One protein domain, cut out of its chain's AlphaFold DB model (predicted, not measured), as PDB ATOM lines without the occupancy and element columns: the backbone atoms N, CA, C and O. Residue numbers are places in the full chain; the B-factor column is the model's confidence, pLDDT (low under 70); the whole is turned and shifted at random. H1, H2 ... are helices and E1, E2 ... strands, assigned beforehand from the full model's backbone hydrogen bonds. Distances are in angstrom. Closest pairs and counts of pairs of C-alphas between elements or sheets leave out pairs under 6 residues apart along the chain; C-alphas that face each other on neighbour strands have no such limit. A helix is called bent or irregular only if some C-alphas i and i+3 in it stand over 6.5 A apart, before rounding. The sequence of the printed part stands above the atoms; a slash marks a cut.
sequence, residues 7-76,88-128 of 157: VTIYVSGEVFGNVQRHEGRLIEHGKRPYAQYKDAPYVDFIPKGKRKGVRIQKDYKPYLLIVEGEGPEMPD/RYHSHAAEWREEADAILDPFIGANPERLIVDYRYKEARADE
ATOM      1  N   VAL A   7      82.982 -54.573  16.050       97.56
ATOM      2  CA  VAL A   7      81.708 -55.250  16.286       97.56
ATOM      3  C   VAL A   7      81.550 -55.655  17.740       97.56
ATOM      4  O   VAL A   7      82.535 -55.884  18.450       97.56
ATOM      5  N   THR A   8      80.290 -55.804  18.135       98.19
ATOM      6  CA  THR A   8      79.879 -56.483  19.359       98.19
ATOM      7  C   THR A   8      79.106 -57.740  18.972       98.19
ATOM      8  O   THR A   8      78.207 -57.702  18.132       98.19
ATOM      9  N   ILE A   9      79.491 -58.867  19.559       98.00
ATOM     10  CA  ILE A   9      78.936 -60.191  19.296       98.00
ATOM     11  C   ILE A   9      78.245 -60.665  20.569       98.00
ATOM     12  O   ILE A   9      78.868 -60.701  21.629       98.00
ATOM     13  N   TYR A  10      76.983 -61.061  20.448       97.94
ATOM     14  CA  TYR A  10      76.214 -61.673  21.524       97.94
ATOM     15  C   TYR A  10      76.043 -63.151  21.244       97.94
ATOM     16  O   TYR A  10      75.595 -63.533  20.160       97.94
ATOM     17  N   VAL A  11      76.400 -63.983  22.215       96.88
ATOM     18  CA  VAL A  11      76.360 -65.434  22.064       96.88
ATOM     19  C   VAL A  11      75.915 -66.123  23.345       96.88
ATOM     20  O   VAL A  11      76.311 -65.717  24.430       96.88
ATOM     21  N   SER A  12      75.122 -67.191  23.254       94.94
ATOM     22  CA  SER A  12      74.809 -67.995  24.443       94.94
ATOM     23  C   SER A  12      76.043 -68.745  24.959       94.94
ATOM     24  O   SER A  12      76.681 -69.507  24.220       94.94
ATOM     25  N   GLY A  13      76.347 -68.571  26.239       92.19
ATOM     26  CA  GLY A  13      77.381 -69.283  26.973       92.19
ATOM     27  C   GLY A  13      77.046 -70.764  27.138       92.19
ATOM     28  O   GLY A  13      75.890 -71.147  27.304       92.19
ATOM     29  N   GLU A  14      78.072 -71.608  27.094       88.44
ATOM     30  CA  GLU A  14      77.917 -73.074  27.119       88.44
ATOM     31  C   GLU A  14      77.720 -73.631  28.525       88.44
ATOM     32  O   GLU A  14      77.124 -74.686  28.674       88.44
ATOM     33  N   VAL A  15      78.194 -72.917  29.547       87.62
ATOM     34  CA  VAL A  15      78.187 -73.405  30.934       87.62
ATOM     35  C   VAL A  15      76.881 -73.063  31.650       87.62
ATOM     36  O   VAL A  15      76.291 -73.916  32.297       87.62
ATOM     37  N   PHE A  16      76.428 -71.811  31.544       88.12
ATOM     38  CA  PHE A  16      75.249 -71.328  32.273       88.12
ATOM     39  C   PHE A  16      74.067 -70.996  31.361       88.12
ATOM     40  O   PHE A  16      72.980 -70.722  31.856       88.12
ATOM     41  N   GLY A  17      74.254 -70.995  30.038       90.06
ATOM     42  CA  GLY A  17      73.228 -70.575  29.080       90.06
ATOM     43  C   GLY A  17      73.000 -69.061  28.994       90.06
ATOM     44  O   GLY A  17      72.188 -68.631  28.179       90.06
ATOM     45  N   ASN A  18      73.724 -68.256  29.779       94.62
ATOM     46  CA  ASN A  18      73.641 -66.798  29.759       94.62
ATOM     47  C   ASN A  18      74.133 -66.210  28.430       94.62
ATOM     48  O   ASN A  18      75.023 -66.773  27.797       94.62
ATOM     49  N   VAL A  19      73.614 -65.055  28.016       96.25
ATOM     50  CA  VAL A  19      74.122 -64.369  26.820       96.25
ATOM     51  C   VAL A  19      75.379 -63.576  27.173       96.25
ATOM     52  O   VAL A  19      75.385 -62.736  28.068       96.25
ATOM     53  N   GLN A  20      76.468 -63.875  26.475       95.94
ATOM     54  CA  GLN A  20      77.777 -63.265  26.647       95.94
ATOM     55  C   GLN A  20      78.017 -62.225  25.560       95.94
ATOM     56  O   GLN A  20      77.704 -62.447  24.388       95.94
ATOM     57  N   ARG A  21      78.605 -61.102  25.965       96.88
ATOM     58  CA  ARG A  21      78.996 -59.994  25.094       96.88
ATOM     59  C   ARG A  21      80.491 -60.082  24.796       96.88
ATOM     60  O   ARG A  21      81.312 -60.130  25.710       96.88
ATOM     61  N   HIS A  22      80.847 -60.068  23.517       97.12
ATOM     62  CA  HIS A  22      82.230 -60.033  23.058       97.12
ATOM     63  C   HIS A  22      82.449 -58.854  22.119       97.12
ATOM     64  O   HIS A  22      81.825 -58.757  21.068       97.12
ATOM     65  N   GLU A  23      83.385 -57.981  22.465       97.56
ATOM     66  CA  GLU A  23      83.816 -56.896  21.588       97.56
ATOM     67  C   GLU A  23      85.042 -57.310  20.773       97.56
ATOM     68  O   GLU A  23      85.950 -57.984  21.276       97.56
ATOM     69  N   GLY A  24      85.129 -56.851  19.526       96.94
ATOM     70  CA  GLY A  24      86.304 -57.112  18.709       96.94
ATOM     71  C   GLY A  24      86.244 -56.545  17.301       96.94
ATOM     72  O   GLY A  24      85.485 -55.626  17.000       96.94
ATOM     73  N   ARG A  25      87.094 -57.093  16.432       96.88
ATOM     74  CA  ARG A  25      87.125 -56.796  14.996       96.88
ATOM     75  C   ARG A  25      86.621 -57.995  14.215       96.88
ATOM     76  O   ARG A  25      87.165 -59.086  14.377       96.88
ATOM     77  N   LEU A  26      85.621 -57.790  13.366       96.50
ATOM     78  CA  LEU A  26      85.047 -58.851  12.544       96.50
ATOM     79  C   LEU A  26      86.024 -59.262  11.437       96.50
ATOM     80  O   LEU A  26      86.571 -58.403  10.738       96.50
ATOM     81  N   ILE A  27      86.230 -60.569  11.288       95.75
ATOM     82  CA  ILE A  27      86.958 -61.165  10.163       95.75
ATOM     83  C   ILE A  27      85.940 -61.690   9.153       95.75
ATOM     84  O   ILE A  27      85.953 -61.274   7.999       95.75
ATOM     85  N   GLU A  28      85.052 -62.578   9.600       96.12
ATOM     86  CA  GLU A  28      84.104 -63.293   8.747       96.12
ATOM     87  C   GLU A  28      82.904 -63.769   9.576       96.12
ATOM     88  O   GLU A  28      83.016 -64.000  10.780       96.12
ATOM     89  N   HIS A  29      81.745 -63.930   8.950       96.44
ATOM     90  CA  HIS A  29      80.600 -64.620   9.536       96.44
ATOM     91  C   HIS A  29      79.836 -65.352   8.439       96.44
ATOM     92  O   HIS A  29      79.886 -64.973   7.271       96.44
ATOM     93  N   GLY A  30      79.086 -66.380   8.816       95.81
ATOM     94  CA  GLY A  30      78.338 -67.161   7.844       95.81
ATOM     95  C   GLY A  30      77.620 -68.335   8.476       95.81
ATOM     96  O   GLY A  30      77.470 -68.416   9.696       95.81
ATOM     97  N   LYS A  31      77.189 -69.256   7.621       95.31
ATOM     98  CA  LYS A  31      76.679 -70.570   8.004       95.31
ATOM     99  C   LYS A  31      77.492 -71.622   7.275       95.31
ATOM    100  O   LYS A  31      77.883 -71.409   6.129       95.31
ATOM    101  N   ARG A  32      77.763 -72.736   7.942       93.50
ATOM    102  CA  ARG A  32      78.484 -73.861   7.346       93.50
ATOM    103  C   ARG A  32      78.076 -75.181   7.997       93.50
ATOM    104  O   ARG A  32      77.630 -75.161   9.148       93.50
ATOM    105  N   PRO A  33      78.307 -76.320   7.328       93.38
ATOM    106  CA  PRO A  33      78.117 -77.622   7.947       93.38
ATOM    107  C   PRO A  33      78.998 -77.788   9.191       93.38
ATOM    108  O   PRO A  33      80.191 -77.471   9.161       93.38
ATOM    109  N   TYR A  34      78.416 -78.269  10.289       92.06
ATOM    110  CA  TYR A  34      79.130 -78.608  11.519       92.06
ATOM    111  C   TYR A  34      78.378 -79.643  12.341       92.06
ATOM    112  O   TYR A  34      77.179 -79.505  12.598       92.06
ATOM    113  N   ALA A  35      79.109 -80.672  12.771       89.56
ATOM    114  CA  ALA A  35      78.539 -81.868  13.376       89.56
ATOM    115  C   ALA A  35      77.371 -82.404  12.516       89.56
ATOM    116  O   ALA A  35      77.538 -82.628  11.319       89.56
ATOM    117  N   GLN A  36      76.192 -82.572  13.110       92.25
ATOM    118  CA  GLN A  36      74.975 -83.043  12.440       92.25
ATOM    119  C   GLN A  36      74.165 -81.939  11.732       92.25
ATOM    120  O   GLN A  36      73.142 -82.228  11.115       92.25
ATOM    121  N   TYR A  37      74.586 -80.672  11.816       90.25
ATOM    122  CA  TYR A  37      73.835 -79.529  11.293       90.25
ATOM    123  C   TYR A  37      74.432 -79.031   9.975       90.25
ATOM    124  O   TYR A  37      75.625 -78.747   9.894       90.25
ATOM    125  N   LYS A  38      73.596 -78.879   8.939       88.62
ATOM    126  CA  LYS A  38      74.029 -78.393   7.615       88.62
ATOM    127  C   LYS A  38      74.346 -76.892   7.598       88.62
ATOM    128  O   LYS A  38      75.265 -76.478   6.904       88.62
ATOM    129  N   ASP A  39      73.636 -76.112   8.412       90.75
ATOM    130  CA  ASP A  39      73.649 -74.645   8.371       90.75
ATOM    131  C   ASP A  39      73.973 -74.020   9.740       90.75
ATOM    132  O   ASP A  39      73.261 -73.136  10.223       90.75
ATOM    133  N   ALA A  40      75.039 -74.484  10.397       93.88
ATOM    134  CA  ALA A  40      75.441 -73.968  11.703       93.88
ATOM    135  C   ALA A  40      76.094 -72.575  11.572       93.88
ATOM    136  O   ALA A  40      77.096 -72.440  10.854       93.88
ATOM    137  N   PRO A  41      75.570 -71.533  12.244       96.44
ATOM    138  CA  PRO A  41      76.148 -70.199  12.187       96.44
ATOM    139  C   PRO A  41      77.521 -70.133  12.871       96.44
ATOM    140  O   PRO A  41      77.751 -70.729  13.928       96.44
ATOM    141  N   TYR A  42      78.433 -69.370  12.271       96.62
ATOM    142  CA  TYR A  42      79.757 -69.094  12.826       96.62
ATOM    143  C   TYR A  42      80.134 -67.620  12.690       96.62
ATOM    144  O   TYR A  42      79.630 -66.898  11.825       96.62
ATOM    145  N   VAL A  43      81.065 -67.204  13.544       97.31
ATOM    146  CA  VAL A  43      81.732 -65.908  13.489       97.31
ATOM    147  C   VAL A  43      83.219 -66.070  13.777       97.31
ATOM    148  O   VAL A  43      83.614 -66.713  14.749       97.31
ATOM    149  N   ASP A  44      84.029 -65.447  12.933       97.19
ATOM    150  CA  ASP A  44      85.458 -65.255  13.122       97.19
ATOM    151  C   ASP A  44      85.721 -63.793  13.449       97.19
ATOM    152  O   ASP A  44      85.354 -62.885  12.697       97.19
ATOM    153  N   PHE A  45      86.374 -63.545  14.577       97.31
ATOM    154  CA  PHE A  45      86.682 -62.191  15.015       97.31
ATOM    155  C   PHE A  45      87.964 -62.151  15.838       97.31
ATOM    156  O   PHE A  45      88.417 -63.157  16.374       97.31
ATOM    157  N   ILE A  46      88.569 -60.974  15.948       97.25
ATOM    158  CA  ILE A  46      89.701 -60.726  16.842       97.25
ATOM    159  C   ILE A  46      89.148 -60.032  18.087       97.25
ATOM    160  O   ILE A  46      88.730 -58.875  17.972       97.25
ATOM    161  N   PRO A  47      89.133 -60.685  19.264       97.19
ATOM    162  CA  PRO A  47      88.645 -60.054  20.483       97.19
ATOM    163  C   PRO A  47      89.443 -58.796  20.822       97.19
ATOM    164  O   PRO A  47      90.654 -58.718  20.576       97.19
ATOM    165  N   LYS A  48      88.785 -57.812  21.432       96.06
ATOM    166  CA  LYS A  48      89.429 -56.578  21.887       96.06
ATOM    167  C   LYS A  48      90.619 -56.898  22.800       96.06
ATOM    168  O   LYS A  48      90.539 -57.730  23.701       96.06
ATOM    169  N   GLY A  49      91.759 -56.267  22.523       95.38
ATOM    170  CA  GLY A  49      93.011 -56.493  23.254       95.38
ATOM    171  C   GLY A  49      93.748 -57.795  22.909       95.38
ATOM    172  O   GLY A  49      94.824 -58.044  23.453       95.38
ATOM    173  N   LYS A  50      93.224 -58.629  22.001       95.31
ATOM    174  CA  LYS A  50      93.904 -59.834  21.506       95.31
ATOM    175  C   LYS A  50      94.459 -59.607  20.099       95.31
ATOM    176  O   LYS A  50      94.064 -58.689  19.389       95.31
ATOM    177  N   ARG A  51      95.428 -60.446  19.712       94.06
ATOM    178  CA  ARG A  51      96.072 -60.406  18.383       94.06
ATOM    179  C   ARG A  51      95.629 -61.540  17.459       94.06
ATOM    180  O   ARG A  51      95.659 -61.373  16.248       94.06
ATOM    181  N   LYS A  52      95.260 -62.696  18.023       95.94
ATOM    182  CA  LYS A  52      94.821 -63.875  17.264       95.94
ATOM    183  C   LYS A  52      93.300 -63.873  17.140       95.94
ATOM    184  O   LYS A  52      92.615 -63.525  18.101       95.94
ATOM    185  N   GLY A  53      92.809 -64.260  15.966       95.62
ATOM    186  CA  GLY A  53      91.385 -64.480  15.735       95.62
ATOM    187  C   GLY A  53      90.868 -65.680  16.525       95.62
ATOM    188  O   GLY A  53      91.603 -66.635  16.776       95.62
ATOM    189  N   VAL A  54      89.603 -65.606  16.913       96.69
ATOM    190  CA  VAL A  54      88.834 -66.659  17.568       96.69
ATOM    191  C   VAL A  54      87.624 -66.951  16.694       96.69
ATOM    192  O   VAL A  54      86.992 -66.028  16.176       96.69
ATOM    193  N   ARG A  55      87.312 -68.238  16.550       96.56
ATOM    194  CA  ARG A  55      86.093 -68.713  15.906       96.56
ATOM    195  C   ARG A  55      85.096 -69.121  16.975       96.56
ATOM    196  O   ARG A  55      85.423 -69.951  17.820       96.56
ATOM    197  N   ILE A  56      83.888 -68.582  16.905       96.00
ATOM    198  CA  ILE A  56      82.745 -69.073  17.670       96.00
ATOM    199  C   ILE A  56      81.771 -69.697  16.684       96.00
ATOM    200  O   ILE A  56      81.399 -69.083  15.685       96.00
ATOM    201  N   GLN A  57      81.364 -70.926  16.968       94.56
ATOM    202  CA  GLN A  57      80.380 -71.649  16.182       94.56
ATOM    203  C   GLN A  57      79.284 -72.133  17.119       94.56
ATOM    204  O   GLN A  57      79.582 -72.681  18.177       94.56
ATOM    205  N   LYS A  58      78.027 -71.889  16.745       93.25
ATOM    206  CA  LYS A  58      76.871 -72.353  17.510       93.25
ATOM    207  C   LYS A  58      76.039 -73.299  16.677       93.25
ATOM    208  O   LYS A  58      75.801 -73.067  15.495       93.25
ATOM    209  N   ASP A  59      75.619 -74.368  17.322       88.31
ATOM    210  CA  ASP A  59      74.706 -75.360  16.792       88.31
ATOM    211  C   ASP A  59      73.351 -75.244  17.514       88.31
ATOM    212  O   ASP A  59      72.978 -74.140  17.909       88.31
ATOM    213  N   TYR A  60      72.579 -76.334  17.560       86.25
ATOM    214  CA  TYR A  60      71.262 -76.499  18.194       86.25
ATOM    215  C   TYR A  60      70.645 -75.258  18.877       86.25
ATOM    216  O   TYR A  60      71.088 -74.817  19.937       86.25
ATOM    217  N   LYS A  61      69.547 -74.738  18.302       89.25
ATOM    218  CA  LYS A  61      68.877 -73.499  18.748       89.25
ATOM    219  C   LYS A  61      69.890 -72.358  18.983       89.25
ATOM    220  O   LYS A  61      69.980 -71.851  20.114       89.25
ATOM    221  N   PRO A  62      70.641 -71.953  17.938       92.50
ATOM    222  CA  PRO A  62      71.741 -71.013  18.081       92.50
ATOM    223  C   PRO A  62      71.247 -69.667  18.606       92.50
ATOM    224  O   PRO A  62      70.164 -69.196  18.262       92.50
ATOM    225  N   TYR A  63      72.070 -69.040  19.434       95.56
ATOM    226  CA  TYR A  63      71.901 -67.653  19.835       95.56
ATOM    227  C   TYR A  63      73.196 -66.936  19.476       95.56
ATOM    228  O   TYR A  63      74.184 -67.047  20.200       95.56
ATOM    229  N   LEU A  64      73.210 -66.302  18.303       96.75
ATOM    230  CA  LEU A  64      74.340 -65.534  17.795       96.75
ATOM    231  C   LEU A  64      73.812 -64.279  17.100       96.75
ATOM    232  O   LEU A  64      73.035 -64.372  16.153       96.75
ATOM    233  N   LEU A  65      74.251 -63.116  17.561       97.50
ATOM    234  CA  LEU A  65      73.880 -61.813  17.017       97.50
ATOM    235  C   LEU A  65      75.145 -60.965  16.886       97.50
ATOM    236  O   LEU A  65      75.975 -60.948  17.794       97.50
ATOM    237  N   ILE A  66      75.293 -60.265  15.763       97.69
ATOM    238  CA  ILE A  66      76.436 -59.386  15.507       97.69
ATOM    239  C   ILE A  66      75.916 -57.993  15.175       97.69
ATOM    240  O   ILE A  66      75.129 -57.819  14.240       97.69
ATOM    241  N   VAL A  67      76.407 -57.000  15.909       97.62
ATOM    242  CA  VAL A  67      76.123 -55.583  15.670       97.62
ATOM    243  C   VAL A  67      77.417 -54.810  15.430       97.62
ATOM    244  O   VAL A  67      78.467 -55.123  15.994       97.62
ATOM    245  N   GLU A  68      77.353 -53.801  14.572       97.06
ATOM    246  CA  GLU A  68      78.450 -52.884  14.285       97.06
ATOM    247  C   GLU A  68      78.647 -51.893  15.441       97.06
ATOM    248  O   GLU A  68      77.692 -51.328  15.982       97.06
ATOM    249  N   GLY A  69      79.904 -51.661  15.818       96.06
ATOM    250  CA  GLY A  69      80.289 -50.784  16.921       96.06
ATOM    251  C   GLY A  69      79.984 -51.375  18.299       96.06
ATOM    252  O   GLY A  69      80.038 -52.587  18.505       96.06
ATOM    253  N   GLU A  70      79.701 -50.493  19.254       95.38
ATOM    254  CA  GLU A  70      79.418 -50.828  20.651       95.38
ATOM    255  C   GLU A  70      77.934 -51.148  20.874       95.38
ATOM    256  O   GLU A  70      77.070 -50.301  20.640       95.38
ATOM    257  N   GLY A  71      77.634 -52.372  21.295       94.62
ATOM    258  CA  GLY A  71      76.280 -52.770  21.680       94.62
ATOM    259  C   GLY A  71      76.027 -52.637  23.191       94.62
ATOM    260  O   GLY A  71      76.986 -52.473  23.955       94.62
ATOM    261  N   PRO A  72      74.758 -52.757  23.629       96.31
ATOM    262  CA  PRO A  72      74.365 -52.670  25.037       96.31
ATOM    263  C   PRO A  72      75.071 -53.710  25.916       96.31
ATOM    264  O   PRO A  72      75.383 -54.819  25.471       96.31
ATOM    265  N   GLU A  73      75.303 -53.355  27.177       95.88
ATOM    266  CA  GLU A  73      75.854 -54.273  28.175       95.88
ATOM    267  C   GLU A  73      74.839 -55.348  28.570       95.88
ATOM    268  O   GLU A  73      73.635 -55.093  28.633       95.88
ATOM    269  N   MET A  74      75.337 -56.555  28.846       94.81
ATOM    270  CA  MET A  74      74.513 -57.645  29.371       94.81
ATOM    271  C   MET A  74      74.545 -57.628  30.900       94.81
ATOM    272  O   MET A  74      75.597 -57.330  31.473       94.81
ATOM    273  N   PRO A  75      73.438 -57.959  31.584       92.81
ATOM    274  CA  PRO A  75      73.433 -57.948  33.038       92.81
ATOM    275  C   PRO A  75      74.299 -59.088  33.597       92.81
ATOM    276  O   PRO A  75      74.432 -60.148  32.980       92.81
ATOM    277  N   ASP A  76      74.886 -58.870  34.778       91.56
ATOM    278  CA  ASP A  76      75.829 -59.815  35.393       91.56
ATOM    279  C   ASP A  76      75.190 -61.197  35.616       91.56
ATOM    280  O   ASP A  76      73.981 -61.331  35.776       91.56
ATOM    281  N   ARG A  88      71.476 -65.694  38.774       92.94
ATOM    282  CA  ARG A  88      70.122 -65.104  38.696       92.94
ATOM    283  C   ARG A  88      69.060 -66.128  38.330       92.94
ATOM    284  O   ARG A  88      67.992 -66.148  38.929       92.94
ATOM    285  N   TYR A  89      69.407 -66.997  37.390       93.94
ATOM    286  CA  TYR A  89      68.572 -68.097  36.940       93.94
ATOM    287  C   TYR A  89      69.333 -69.420  37.030       93.94
ATOM    288  O   TYR A  89      70.551 -69.459  37.256       93.94
ATOM    289  N   HIS A  90      68.607 -70.518  36.841       92.88
ATOM    290  CA  HIS A  90      69.208 -71.834  36.680       92.88
ATOM    291  C   HIS A  90      70.048 -71.907  35.395       92.88
ATOM    292  O   HIS A  90      69.943 -71.074  34.491       92.88
ATOM    293  N   SER A  91      70.919 -72.912  35.316       92.25
ATOM    294  CA  SER A  91      71.718 -73.125  34.106       92.25
ATOM    295  C   SER A  91      70.798 -73.453  32.930       92.25
ATOM    296  O   SER A  91      69.920 -74.302  33.058       92.25
ATOM    297  N   HIS A  92      71.003 -72.781  31.796       89.56
ATOM    298  CA  HIS A  92      70.217 -72.931  30.564       89.56
ATOM    299  C   HIS A  92      68.725 -72.585  30.681       89.56
ATOM    300  O   HIS A  92      67.939 -72.982  29.822       89.56
ATOM    301  N   ALA A  93      68.348 -71.819  31.705       93.06
ATOM    302  CA  ALA A  93      67.010 -71.259  31.833       93.06
ATOM    303  C   ALA A  93      66.682 -70.346  30.625       93.06
ATOM    304  O   ALA A  93      67.574 -69.673  30.092       93.06
ATOM    305  N   ALA A  94      65.432 -70.350  30.160       92.19
ATOM    306  CA  ALA A  94      65.006 -69.568  28.991       92.19
ATOM    307  C   ALA A  94      65.088 -68.055  29.257       92.19
ATOM    308  O   ALA A  94      65.400 -67.277  28.354       92.19
ATOM    309  N   GLU A  95      64.937 -67.678  30.522       94.50
ATOM    310  CA  GLU A  95      65.000 -66.331  31.077       94.50
ATOM    311  C   GLU A  95      66.300 -65.607  30.697       94.50
ATOM    312  O   GLU A  95      66.295 -64.402  30.466       94.50
ATOM    313  N   TRP A  96      67.414 -66.339  30.537       94.44
ATOM    314  CA  TRP A  96      68.672 -65.766  30.047       94.44
ATOM    315  C   TRP A  96      68.555 -65.168  28.643       94.44
ATOM    316  O   TRP A  96      69.198 -64.162  28.346       94.44
ATOM    317  N   ARG A  97      67.799 -65.829  27.759       93.75
ATOM    318  CA  ARG A  97      67.586 -65.381  26.378       93.75
ATOM    319  C   ARG A  97      66.511 -64.310  26.329       93.75
ATOM    320  O   ARG A  97      66.726 -63.306  25.671       93.75
ATOM    321  N   GLU A  98      65.421 -64.490  27.069       94.25
ATOM    322  CA  GLU A  98      64.326 -63.516  27.139       94.25
ATOM    323  C   GLU A  98      64.808 -62.150  27.636       94.25
ATOM    324  O   GLU A  98      64.486 -61.122  27.045       94.25
ATOM    325  N   GLU A  99      65.639 -62.125  28.680       95.06
ATOM    326  CA  GLU A  99      66.212 -60.881  29.185       95.06
ATOM    327  C   GLU A  99      67.165 -60.234  28.172       95.06
ATOM    328  O   GLU A  99      67.138 -59.020  27.965       95.06
ATOM    329  N   ALA A 100      68.000 -61.038  27.512       95.75
ATOM    330  CA  ALA A 100      68.894 -60.531  26.485       95.75
ATOM    331  C   ALA A 100      68.113 -59.975  25.284       95.75
ATOM    332  O   ALA A 100      68.448 -58.899  24.794       95.75
ATOM    333  N   ASP A 101      67.057 -60.657  24.841       95.88
ATOM    334  CA  ASP A 101      66.173 -60.203  23.768       95.88
ATOM    335  C   ASP A 101      65.455 -58.901  24.158       95.88
ATOM    336  O   ASP A 101      65.418 -57.968  23.358       95.88
ATOM    337  N   ALA A 102      64.997 -58.770  25.407       96.12
ATOM    338  CA  ALA A 102      64.381 -57.544  25.918       96.12
ATOM    339  C   ALA A 102      65.325 -56.325  25.889       96.12
ATOM    340  O   ALA A 102      64.861 -55.191  25.781       96.12
ATOM    341  N   ILE A 103      66.642 -56.541  25.959       96.94
ATOM    342  CA  ILE A 103      67.658 -55.484  25.836       96.94
ATOM    343  C   ILE A 103      68.033 -55.248  24.365       96.94
ATOM    344  O   ILE A 103      68.187 -54.107  23.923       96.94
ATOM    345  N   LEU A 104      68.208 -56.326  23.601       96.81
ATOM    346  CA  LEU A 104      68.752 -56.281  22.245       96.81
ATOM    347  C   LEU A 104      67.716 -55.859  21.205       96.81
ATOM    348  O   LEU A 104      68.056 -55.095  20.305       96.81
ATOM    349  N   ASP A 105      66.466 -56.307  21.313       96.12
ATOM    350  CA  ASP A 105      65.434 -56.006  20.318       96.12
ATOM    351  C   ASP A 105      65.109 -54.506  20.230       96.12
ATOM    352  O   ASP A 105      65.092 -53.985  19.110       96.12
ATOM    353  N   PRO A 106      64.947 -53.756  21.341       96.69
ATOM    354  CA  PRO A 106      64.800 -52.303  21.272       96.69
ATOM    355  C   PRO A 106      66.025 -51.612  20.668       96.69
ATOM    356  O   PRO A 106      65.886 -50.680  19.878       96.69
ATOM    357  N   PHE A 107      67.233 -52.083  20.999       96.12
ATOM    358  CA  PHE A 107      68.471 -51.530  20.452       96.12
ATOM    359  C   PHE A 107      68.563 -51.725  18.933       96.12
ATOM    360  O   PHE A 107      68.903 -50.783  18.216       96.12
ATOM    361  N   ILE A 108      68.229 -52.923  18.440       95.75
ATOM    362  CA  ILE A 108      68.190 -53.241  17.007       95.75
ATOM    363  C   ILE A 108      67.096 -52.429  16.313       95.75
ATOM    364  O   ILE A 108      67.344 -51.861  15.254       95.75
ATOM    365  N   GLY A 109      65.904 -52.346  16.908       94.94
ATOM    366  CA  GLY A 109      64.790 -51.573  16.359       94.94
ATOM    367  C   GLY A 109      65.112 -50.083  16.226       94.94
ATOM    368  O   GLY A 109      64.718 -49.458  15.245       94.94
ATOM    369  N   ALA A 110      65.869 -49.528  17.175       95.44
ATOM    370  CA  ALA A 110      66.324 -48.143  17.134       95.44
ATOM    371  C   ALA A 110      67.520 -47.905  16.192       95.44
ATOM    372  O   ALA A 110      67.710 -46.775  15.753       95.44
ATOM    373  N   ASN A 111      68.326 -48.934  15.893       95.25
ATOM    374  CA  ASN A 111      69.551 -48.822  15.089       95.25
ATOM    375  C   ASN A 111      69.661 -49.958  14.046       95.25
ATOM    376  O   ASN A 111      70.595 -50.772  14.104       95.25
ATOM    377  N   PRO A 112      68.717 -50.068  13.095       95.12
ATOM    378  CA  PRO A 112      68.681 -51.178  12.143       95.12
ATOM    379  C   PRO A 112      69.924 -51.241  11.241       95.12
ATOM    380  O   PRO A 112      70.359 -52.325  10.865       95.12
ATOM    381  N   GLU A 113      70.544 -50.103  10.930       95.31
ATOM    382  CA  GLU A 113      71.766 -50.003  10.125       95.31
ATOM    383  C   GLU A 113      73.003 -50.599  10.807       95.31
ATOM    384  O   GLU A 113      73.989 -50.918  10.141       95.31
ATOM    385  N   ARG A 114      72.956 -50.764  12.135       95.75
ATOM    386  CA  ARG A 114      74.039 -51.371  12.915       95.75
ATOM    387  C   ARG A 114      73.917 -52.884  12.990       95.75
ATOM    388  O   ARG A 114      74.861 -53.541  13.424       95.75
ATOM    389  N   LEU A 115      72.788 -53.462  12.594       96.69
ATOM    390  CA  LEU A 115      72.631 -54.907  12.576       96.69
ATOM    391  C   LEU A 115      73.445 -55.502  11.421       96.69
ATOM    392  O   LEU A 115      73.148 -55.266  10.254       96.69
ATOM    393  N   ILE A 116      74.455 -56.313  11.746       95.69
ATOM    394  CA  ILE A 116      75.226 -57.047  10.733       95.69
ATOM    395  C   ILE A 116      74.522 -58.361  10.418       95.69
ATOM    396  O   ILE A 116      74.280 -58.678   9.255       95.69
ATOM    397  N   VAL A 117      74.199 -59.145  11.451       95.69
ATOM    398  CA  VAL A 117      73.462 -60.398  11.276       95.69
ATOM    399  C   VAL A 117      72.771 -60.838  12.560       95.69
ATOM    400  O   VAL A 117      73.322 -60.698  13.651       95.69
ATOM    401  N   ASP A 118      71.583 -61.422  12.404       96.06
ATOM    402  CA  ASP A 118      70.810 -62.057  13.468       96.06
ATOM    403  C   ASP A 118      70.614 -63.547  13.146       96.06
ATOM    404  O   ASP A 118      69.901 -63.917  12.209       96.06
ATOM    405  N   TYR A 119      71.282 -64.411  13.911       95.19
ATOM    406  CA  TYR A 119      71.134 -65.865  13.858       95.19
ATOM    407  C   TYR A 119      70.467 -66.422  15.119       95.19
ATOM    408  O   TYR A 119      70.592 -67.618  15.398       95.19
ATOM    409  N   ARG A 120      69.770 -65.586  15.898       94.06
ATOM    410  CA  ARG A 120      68.990 -66.066  17.036       94.06
ATOM    411  C   ARG A 120      67.878 -66.987  16.543       94.06
ATOM    412  O   ARG A 120      67.150 -66.684  15.596       94.06
ATOM    413  N   TYR A 121      67.755 -68.138  17.187       83.94
ATOM    414  CA  TYR A 121      66.659 -69.061  16.947       83.94
ATOM    415  C   TYR A 121      65.350 -68.449  17.461       83.94
ATOM    416  O   TYR A 121      65.172 -68.297  18.666       83.94
ATOM    417  N   LYS A 122      64.434 -68.126  16.542       75.19
ATOM    418  CA  LYS A 122      63.066 -67.691  16.852       75.19
ATOM    419  C   LYS A 122      62.112 -68.844  16.552       75.19
ATOM    420  O   LYS A 122      62.082 -69.327  15.419       75.19
ATOM    421  N   GLU A 123      61.346 -69.287  17.548       60.88
ATOM    422  CA  GLU A 123      60.448 -70.448  17.425       60.88
ATOM    423  C   GLU A 123      59.419 -70.303  16.296       60.88
ATOM    424  O   GLU A 123      59.162 -71.281  15.599       60.88
ATOM    425  N   ALA A 124      58.972 -69.079  15.995       52.31
ATOM    426  CA  ALA A 124      58.058 -68.795  14.885       52.31
ATOM    427  C   ALA A 124      58.537 -69.356  13.527       52.31
ATOM    428  O   ALA A 124      57.737 -69.838  12.731       52.31
ATOM    429  N   ARG A 125      59.853 -69.375  13.274       44.00
ATOM    430  CA  ARG A 125      60.419 -69.913  12.024       44.00
ATOM    431  C   ARG A 125      60.509 -71.444  12.018       44.00
ATOM    432  O   ARG A 125      60.542 -72.068  10.959       44.00
ATOM    433  N   ALA A 126      60.570 -72.053  13.200       47.72
ATOM    434  CA  ALA A 126      60.561 -73.501  13.359       47.72
ATOM    435  C   ALA A 126      59.153 -74.077  13.200       47.72
ATOM    436  O   ALA A 126      59.022 -75.200  12.725       47.72
ATOM    437  N   ASP A 127      58.115 -73.312  13.537       47.44
ATOM    438  CA  ASP A 127      56.731 -73.702  13.277       47.44
ATOM    439  C   ASP A 127      56.393 -73.631  11.787       47.44
ATOM    440  O   ASP A 127      55.738 -74.540  11.289       47.44
ATOM    441  N   GLU A 128      56.936 -72.666  11.036       50.78
ATOM    442  CA  GLU A 128      56.867 -72.660   9.565       50.78
ATOM    443  C   GLU A 128      57.588 -73.870   8.946       50.78
ATOM    444  O   GLU A 128      57.060 -74.508   8.040       50.78
TER     445      GLU A 128
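AT A GLANCE: This is residues 7 to 76 and 88 to 128 of the 157 residues of an uncharacterized protein of Blastocatellia bacterium (UniProt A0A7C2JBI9). One twisted sheet of six strands folds back on itself into two leaves, E4 and E3 facing E1, E5 and E6, with the long, bent strand E2 as the hinge between them; the helix H1 packs over E1 and E5. A short helix, H2, ends the printed part far from the middle. The printed part has 111 residues with six named strands and two named helices, in the order E1 E2 E3 E4 E5 H1 E6 H2, and its class is mixed. The sheet's order is E4 E3 E2 E1 E5 E6, antiparallel throughout, and E1 to E4 make a meander, each strand the antiparallel neighbour of the one before. The whole is compact, with a radius of gyration of the C-alphas of 13.8 A and spans of 37 by 32 by 29 A.

HOW THE PARTS SIT: Begin at E2, residues 19 to 34, which bends by 125 degrees at residue 23. Its residues 19 to 24 pair with E1, residues 7 to 12, in a hairpin; look for N 9 and O 22, 2.8 A apart. Its residues 24 to 34 pair with E3, residues 37 to 47, in a second hairpin, with N 27 and O 44 at 2.8 A. E4, residues 54 to 57, is an edge strand and forms a hairpin with E3; N 54 and O 45 are 2.8 A apart. On the other side of E1 comes E5, residues 64 to 68, antiparallel at 165 degrees, with N 10 and O 65 at 2.8 A. E6, residues 115 to 118, is the other edge strand, antiparallel to E5 at 175 degrees, with N 66 and O 117 at 2.9 A. H1, residues 95 to 110, is on the sheet at a height of 9.8 A and runs along the strands, at 22 degrees to E1 on the local plane. The closest C-alphas of H1 and E2 are those of Trp 96 and Val 19, 6.5 A apart. H2, residues 123 to 128, is not on the sheet and is apart from H1. Within hydrogen-bond range are both O i to N i+4 pairs of H2 and 10 of 12 in H1.

IN THESE COORDINATES: Find C-alpha 7 at (81.708, -55.250, 16.286), where E1 begins its 16.6 A. E2 spans 21.5 A and E3 26.1 A from first to last C-alpha. H1 starts at C-alpha 95, (65.000, -66.331, 31.077), and spans 23.0 A with a kink of 26 degrees near residue 103. H2 ends at C-alpha 128, (56.867, -72.660, 9.565).

THE WHOLE: The C-alphas of Arg 51 and Glu 128, 42.0 A apart, are the two farthest apart. Residues 77 to 87 are not printed, and C-alphas 76 and 88 are 8.5 A apart across this cut. Of the links that are printed whole, none is long. The model's confidence is under 70 at residues 123 to 128.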